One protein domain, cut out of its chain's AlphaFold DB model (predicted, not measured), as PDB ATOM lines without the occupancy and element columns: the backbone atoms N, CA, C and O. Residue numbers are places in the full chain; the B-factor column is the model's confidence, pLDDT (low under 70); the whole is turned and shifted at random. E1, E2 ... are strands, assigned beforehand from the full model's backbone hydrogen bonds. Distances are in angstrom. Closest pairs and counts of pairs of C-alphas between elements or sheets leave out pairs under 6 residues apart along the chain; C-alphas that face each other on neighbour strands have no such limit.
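AT A GLANCE: This is residues 79 to 117 and 125 to 132 of the 204 residues of an uncharacterized protein of Ogataea parapolymorpha (strain ATCC 26012 / BCRC 20466 / JCM 22074 / NRRL Y-7560 / DL-1) (UniProt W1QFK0). The domain is a single strongly twisted sheet of five short strands, fanned so that the strands' lines turn by 131 degrees from one edge to the other, with almost no curl. The strands E1 to E4 fold back and forth as successive hairpins, and the short last strand E5 adds itself beside E1; no named helix covers either face. The printed part has 47 residues with five named strands, E1 to E5 along the chain, in the order E4, E3, E2, E1, E5 across an antiparallel sheet; the class is all strand. The whole is compact, with a radius of gyration of the C-alphas of 10.5 A and spans of 32 by 22 by 18 A.

IN THESE COORDINATES: E1 is residues 80 to 82, 6.8 A from first to last C-alpha, and begins at C-alpha 80 at (348.683, 430.866, 383.943). E2, residues 88 to 92, is 12.9 A long. E3, residues 95 to 101, is the longest strand by residues, and measures 19.7 A to C-alpha 101 at (343.555, 419.893, 392.805). E4, residues 107 to 112, is 15.7 A long. E5, residues 130 to 132, is 6.3 A long and ends at C-alpha 132 at (353.435, 429.908, 385.785).

HOW THE PARTS SIT: E1, E2, E3 and E4 form a meander, each strand the antiparallel neighbour of the one before. In the hairpin of E1 and E2, at 143 degrees between directions, C-alphas 82 and 88 face each other at 4.4 A, and N 89 and O 81 are 2.7 A apart, within hydrogen-bond range. In the hairpin of E2 and E3, at 156 degrees, C-alphas 89 and 98 face each other at 4.2 A, and N 97 and O 90 are within hydrogen-bond range at 2.8 A. In the hairpin of E3 and E4, at 154 degrees, C-alphas 99 and 109 face each other at 4.5 A, with N 108 and O 100 at 2.8 A. E5 is the antiparallel neighbour of E1 at 133 degrees: C-alphas 81 and 131 face each other at 4.3 A, and N 82 and O 130 are 2.7 A apart. E4 and E5 are the edge strands and are apart; E1 and E4 are apart, as are E3 and E5.

THE WHOLE: The two C-alphas farthest apart, those of Asp 104 and Gly 125, are 32.9 A from each other. Residues 118 to 124 are not printed, and C-alphas 117 and 125 stand 10.1 A apart across this cut, in the link from E4 to E5. The links E1 to E2, E2 to E3 and E3 to E4 are tight. The mean pLDDT of the printed part is 80.3; residues 114 to 117 and 125 to 132 are under 70.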
ATOM      1  N   PRO A  79     347.450 433.042 379.782       82.75
ATOM      2  CA  PRO A  79     348.562 432.921 380.711       82.75
ATOM      3  C   PRO A  79     348.089 432.377 382.063       82.75
ATOM      4  O   PRO A  79     347.005 432.710 382.549       82.75
ATOM      5  N   LYS A  80     348.917 431.511 382.649       87.25
ATOM      6  CA  LYS A  80     348.683 430.866 383.943       87.25
ATOM      7  C   LYS A  80     349.539 431.547 384.996       87.25
ATOM      8  O   LYS A  80     350.713 431.803 384.760       87.25
ATOM      9  N   PHE A  81     348.970 431.790 386.164       85.25
ATOM     10  CA  PHE A  81     349.671 432.335 387.321       85.25
ATOM     11  C   PHE A  81     349.435 431.413 388.510       85.25
ATOM     12  O   PHE A  81     348.326 430.923 388.682       85.25
ATOM     13  N   HIS A  82     350.438 431.154 389.333       84.75
ATOM     14  CA  HIS A  82     350.268 430.451 390.593       84.75
ATOM     15  C   HIS A  82     349.416 431.267 391.548       84.75
ATOM     16  O   HIS A  82     349.674 432.449 391.764       84.75
ATOM     17  N   HIS A  83     348.417 430.610 392.123       84.31
ATOM     18  CA  HIS A  83     347.601 431.185 393.180       84.31
ATOM     19  C   HIS A  83     348.293 430.949 394.537       84.31
ATOM     20  O   HIS A  83     348.768 429.831 394.751       84.31
ATOM     21  N   PRO A  84     348.338 431.929 395.463       78.88
ATOM     22  CA  PRO A  84     348.987 431.769 396.772       78.88
ATOM     23  C   PRO A  84     348.404 430.599 397.579       78.88
ATOM     24  O   PRO A  84     349.141 429.781 398.117       78.88
ATOM     25  N   ASP A  85     347.080 430.439 397.554       80.81
ATOM     26  CA  ASP A  85     346.374 429.296 398.160       80.81
ATOM     27  C   ASP A  85     346.492 427.970 397.368       80.81
ATOM     28  O   ASP A  85     345.717 427.038 397.586       80.81
ATOM     29  N   GLY A  86     347.393 427.886 396.388       82.25
ATOM     30  CA  GLY A  86     347.609 426.703 395.560       82.25
ATOM     31  C   GLY A  86     346.738 426.621 394.300       82.25
ATOM     32  O   GLY A  86     345.649 427.201 394.191       82.25
ATOM     33  N   GLY A  87     347.244 425.858 393.327       88.00
ATOM     34  CA  GLY A  87     346.707 425.793 391.968       88.00
ATOM     35  C   GLY A  87     347.204 426.942 391.089       88.00
ATOM     36  O   GLY A  87     348.233 427.565 391.364       88.00
ATOM     37  N   PHE A  88     346.474 427.216 390.012       89.44
ATOM     38  CA  PHE A  88     346.764 428.320 389.102       89.44
ATOM     39  C   PHE A  88     345.500 429.093 388.723       89.44
ATOM     40  O   PHE A  88     344.396 428.554 388.732       89.44
ATOM     41  N   ILE A  89     345.669 430.362 388.375       88.75
ATOM     42  CA  ILE A  89     344.635 431.290 387.932       88.75
ATOM     43  C   ILE A  89     344.934 431.766 386.508       88.75
ATOM     44  O   ILE A  89     346.094 431.934 386.124       88.75
ATOM     45  N   GLN A  90     343.883 431.939 385.710       89.69
ATOM     46  CA  GLN A  90     343.951 432.394 384.324       89.69
ATOM     47  C   GLN A  90     342.947 433.515 384.094       89.69
ATOM     48  O   GLN A  90     341.780 433.404 384.473       89.69
ATOM     49  N   PHE A  91     343.392 434.579 383.435       85.25
ATOM     50  CA  PHE A  91     342.557 435.737 383.132       85.25
ATOM     51  C   PHE A  91     341.879 435.517 381.805       85.25
ATOM     52  O   PHE A  91     342.536 435.475 380.767       85.25
ATOM     53  N   THR A  92     340.564 435.360 381.847       84.62
ATOM     54  CA  THR A  92     339.776 435.076 380.659       84.62
ATOM     55  C   THR A  92     338.667 436.109 380.485       84.62
ATOM     56  O   THR A  92     338.287 436.764 381.456       84.62
ATOM     57  N   PRO A  93     338.081 436.247 379.285       82.81
ATOM     58  CA  PRO A  93     336.996 437.197 379.062       82.81
ATOM     59  C   PRO A  93     335.728 436.927 379.887       82.81
ATOM     60  O   PRO A  93     334.903 437.820 380.043       82.81
ATOM     61  N   ILE A  94     335.573 435.711 380.422       82.56
ATOM     62  CA  ILE A  94     334.454 435.333 381.303       82.56
ATOM     63  C   ILE A  94     334.749 435.578 382.789       82.56
ATOM     64  O   ILE A  94     333.893 435.328 383.637       82.56
ATOM     65  N   GLY A  95     335.960 436.041 383.108       84.69
ATOM     66  CA  GLY A  95     336.451 436.273 384.461       84.69
ATOM     67  C   GLY A  95     337.729 435.497 384.775       84.69
ATOM     68  O   GLY A  95     338.332 434.844 383.918       84.69
ATOM     69  N   ASN A  96     338.143 435.560 386.035       87.38
ATOM     70  CA  ASN A  96     339.349 434.891 386.503       87.38
ATOM     71  C   ASN A  96     339.026 433.427 386.797       87.38
ATOM     72  O   ASN A  96     338.231 433.131 387.683       87.38
ATOM     73  N   VAL A  97     339.615 432.501 386.049       89.50
ATOM     74  CA  VAL A  97     339.388 431.065 386.229       89.50
ATOM     75  C   VAL A  97     340.503 430.496 387.090       89.50
ATOM     76  O   VAL A  97     341.644 430.400 386.640       89.50
ATOM     77  N   ARG A  98     340.176 430.076 388.312       89.56
ATOM     78  CA  ARG A  98     341.090 429.327 389.175       89.56
ATOM     79  C   ARG A  98     340.910 427.833 388.940       89.56
ATOM     80  O   ARG A  98     339.786 427.339 388.884       89.56
ATOM     81  N   THR A  99     342.023 427.122 388.806       90.25
ATOM     82  CA  THR A  99     342.099 425.667 388.675       90.25
ATOM     83  C   THR A  99     342.986 425.107 389.779       90.25
ATOM     84  O   THR A  99     344.121 425.551 389.946       90.25
ATOM     85  N   TRP A 100     342.489 424.131 390.532       91.44
ATOM     86  CA  TRP A 100     343.229 423.507 391.629       91.44
ATOM     87  C   TRP A 100     342.894 422.022 391.761       91.44
ATOM     88  O   TRP A 100     341.893 421.539 391.228       91.44
ATOM     89  N   MET A 101     343.761 421.295 392.460       90.75
ATOM     90  CA  MET A 101     343.555 419.893 392.805       90.75
ATOM     91  C   MET A 101     342.761 419.826 394.111       90.75
ATOM     92  O   MET A 101     343.190 420.408 395.105       90.75
ATOM     93  N   GLY A 102     341.590 419.188 394.098       86.19
ATOM     94  CA  GLY A 102     340.834 418.902 395.319       86.19
ATOM     95  C   GLY A 102     341.431 417.734 396.108       86.19
ATOM     96  O   GLY A 102     342.233 416.966 395.579       86.19
ATOM     97  N   ASP A 103     340.989 417.571 397.357       87.75
ATOM     98  CA  ASP A 103     341.416 416.480 398.256       87.75
ATOM     99  C   ASP A 103     341.097 415.077 397.703       87.75
ATOM    100  O   ASP A 103     341.691 414.075 398.090       87.75
ATOM    101  N   ASP A 104     340.155 415.012 396.767       90.75
ATOM    102  CA  ASP A 104     339.729 413.827 396.026       90.75
ATOM    103  C   ASP A 104     340.618 413.508 394.809       90.75
ATOM    104  O   ASP A 104     340.291 412.609 394.036       90.75
ATOM    105  N   ASN A 105     341.730 414.229 394.613       84.56
ATOM    106  CA  ASN A 105     342.533 414.200 393.387       84.56
ATOM    107  C   ASN A 105     341.706 414.506 392.121       84.56
ATOM    108  O   ASN A 105     342.059 414.078 391.021       84.56
ATOM    109  N   ILE A 106     340.625 415.289 392.245       86.56
ATOM    110  CA  ILE A 106     339.846 415.784 391.102       86.56
ATOM    111  C   ILE A 106     340.216 417.240 390.807       86.56
ATOM    112  O   ILE A 106     340.272 418.088 391.701       86.56
ATOM    113  N   ILE A 107     340.498 417.543 389.534       87.88
ATOM    114  CA  ILE A 107     340.811 418.909 389.099       87.88
ATOM    115  C   ILE A 107     339.516 419.716 389.120       87.88
ATOM    116  O   ILE A 107     338.585 419.436 388.363       87.88
ATOM    117  N   ARG A 108     339.466 420.744 389.966       89.06
ATOM    118  CA  ARG A 108     338.332 421.662 390.087       89.06
ATOM    119  C   ARG A 108     338.660 422.988 389.420       89.06
ATOM    120  O   ARG A 108     339.805 423.438 389.438       89.06
ATOM    121  N   LYS A 109     337.642 423.598 388.815       90.62
ATOM    122  CA  LYS A 109     337.723 424.901 388.149       90.62
ATOM    123  C   LYS A 109     336.604 425.796 388.651       90.62
ATOM    124  O   LYS A 109     335.473 425.338 388.804       90.62
ATOM    125  N   THR A 110     336.881 427.067 388.901       89.19
ATOM    126  CA  THR A 110     335.861 428.034 389.327       89.19
ATOM    127  C   THR A 110     336.197 429.421 388.809       89.19
ATOM    128  O   THR A 110     337.366 429.786 388.721       89.19
ATOM    129  N   ILE A 111     335.163 430.187 388.452       88.31
ATOM    130  CA  ILE A 111     335.305 431.604 388.115       88.31
ATOM    131  C   ILE A 111     335.274 432.409 389.414       88.31
ATOM    132  O   ILE A 111     334.242 432.486 390.085       88.31
ATOM    133  N   GLU A 112     336.398 433.019 389.757       82.88
ATOM    134  CA  GLU A 112     336.510 433.947 390.870       82.88
ATOM    135  C   GLU A 112     335.966 435.315 390.464       82.88
ATOM    136  O   GLU A 112     336.546 436.025 389.646       82.88
ATOM    137  N   LYS A 113     334.828 435.695 391.052       73.38
ATOM    138  CA  LYS A 113     334.195 437.001 390.802       73.38
ATOM    139  C   LYS A 113     334.774 438.134 391.655       73.38
ATOM    140  O   LYS A 113     334.633 439.289 391.282       73.38
ATOM    141  N   ASN A 114     335.428 437.800 392.769       67.00
ATOM    142  CA  ASN A 114     335.964 438.753 393.751       67.00
ATOM    143  C   ASN A 114     337.491 438.640 393.886       67.00
ATOM    144  O   ASN A 114     338.035 438.852 394.967       67.00
ATOM    145  N   SER A 115     338.174 438.227 392.820       66.50
ATOM    146  CA  SER A 115     339.627 438.071 392.837       66.50
ATOM    147  C   SER A 115     340.282 439.444 393.040       66.50
ATOM    148  O   SER A 115     339.989 440.379 392.293       66.50
ATOM    149  N   SER A 116     341.148 439.583 394.052       63.97
ATOM    150  CA  SER A 116     341.928 440.812 394.295       63.97
ATOM    151  C   SER A 116     343.000 441.045 393.227       63.97
ATOM    152  O   SER A 116     343.562 442.136 393.129       63.97
ATOM    153  N   PHE A 117     343.261 440.028 392.407       64.12
ATOM    154  CA  PHE A 117     344.223 440.079 391.328       64.12
ATOM    155  C   PHE A 117     343.687 440.898 390.154       64.12
ATOM    156  O   PHE A 117     342.791 440.474 389.420       64.12
ATOM    157  N   GLY A 125     353.426 444.810 392.096       48.59
ATOM    158  CA  GLY A 125     353.683 443.408 392.392       48.59
ATOM    159  C   GLY A 125     352.355 442.721 392.689       48.59
ATOM    160  O   GLY A 125     351.532 443.177 393.479       48.59
ATOM    161  N   ILE A 126     352.090 441.648 391.968       58.50
ATOM    162  CA  ILE A 126     350.819 440.961 392.105       58.50
ATOM    163  C   ILE A 126     350.818 440.239 393.457       58.50
ATOM    164  O   ILE A 126     351.747 439.493 393.750       58.50
ATOM    165  N   ASP A 127     349.784 440.501 394.252       57.25
ATOM    166  CA  ASP A 127     349.509 440.066 395.630       57.25
ATOM    167  C   ASP A 127     349.723 438.552 395.883       57.25
ATOM    168  O   ASP A 127     348.780 437.771 395.962       57.25
ATOM    169  N   GLY A 128     350.982 438.104 395.939       60.16
ATOM    170  CA  GLY A 128     351.361 436.706 396.170       60.16
ATOM    171  C   GLY A 128     351.266 435.767 394.959       60.16
ATOM    172  O   GLY A 128     351.435 434.561 395.129       60.16
ATOM    173  N   TYR A 129     351.032 436.278 393.745       67.06
ATOM    174  CA  TYR A 129     350.904 435.443 392.547       67.06
ATOM    175  C   TYR A 129     352.155 435.490 391.669       67.06
ATOM    176  O   TYR A 129     352.658 436.562 391.332       67.06
ATOM    177  N   THR A 130     352.625 434.325 391.229       67.69
ATOM    178  CA  THR A 130     353.802 434.199 390.356       67.69
ATOM    179  C   THR A 130     353.399 433.659 388.988       67.69
ATOM    180  O   THR A 130     352.515 432.816 388.885       67.69
ATOM    181  N   LEU A 131     353.993 434.155 387.899       69.50
ATOM    182  CA  LEU A 131     353.676 433.650 386.559       69.50
ATOM    183  C   LEU A 131     354.084 432.171 386.462       69.50
ATOM    184  O   LEU A 131     355.236 431.827 386.718       69.50
ATOM    185  N   TYR A 132     353.145 431.305 386.080       66.88
ATOM    186  CA  TYR A 132     353.435 429.908 385.785       66.88
ATOM    187  C   TYR A 132     353.889 429.805 384.335       66.88
ATOM    188  O   TYR A 132     353.085 429.672 383.408       66.88
TER     189      TYR A 132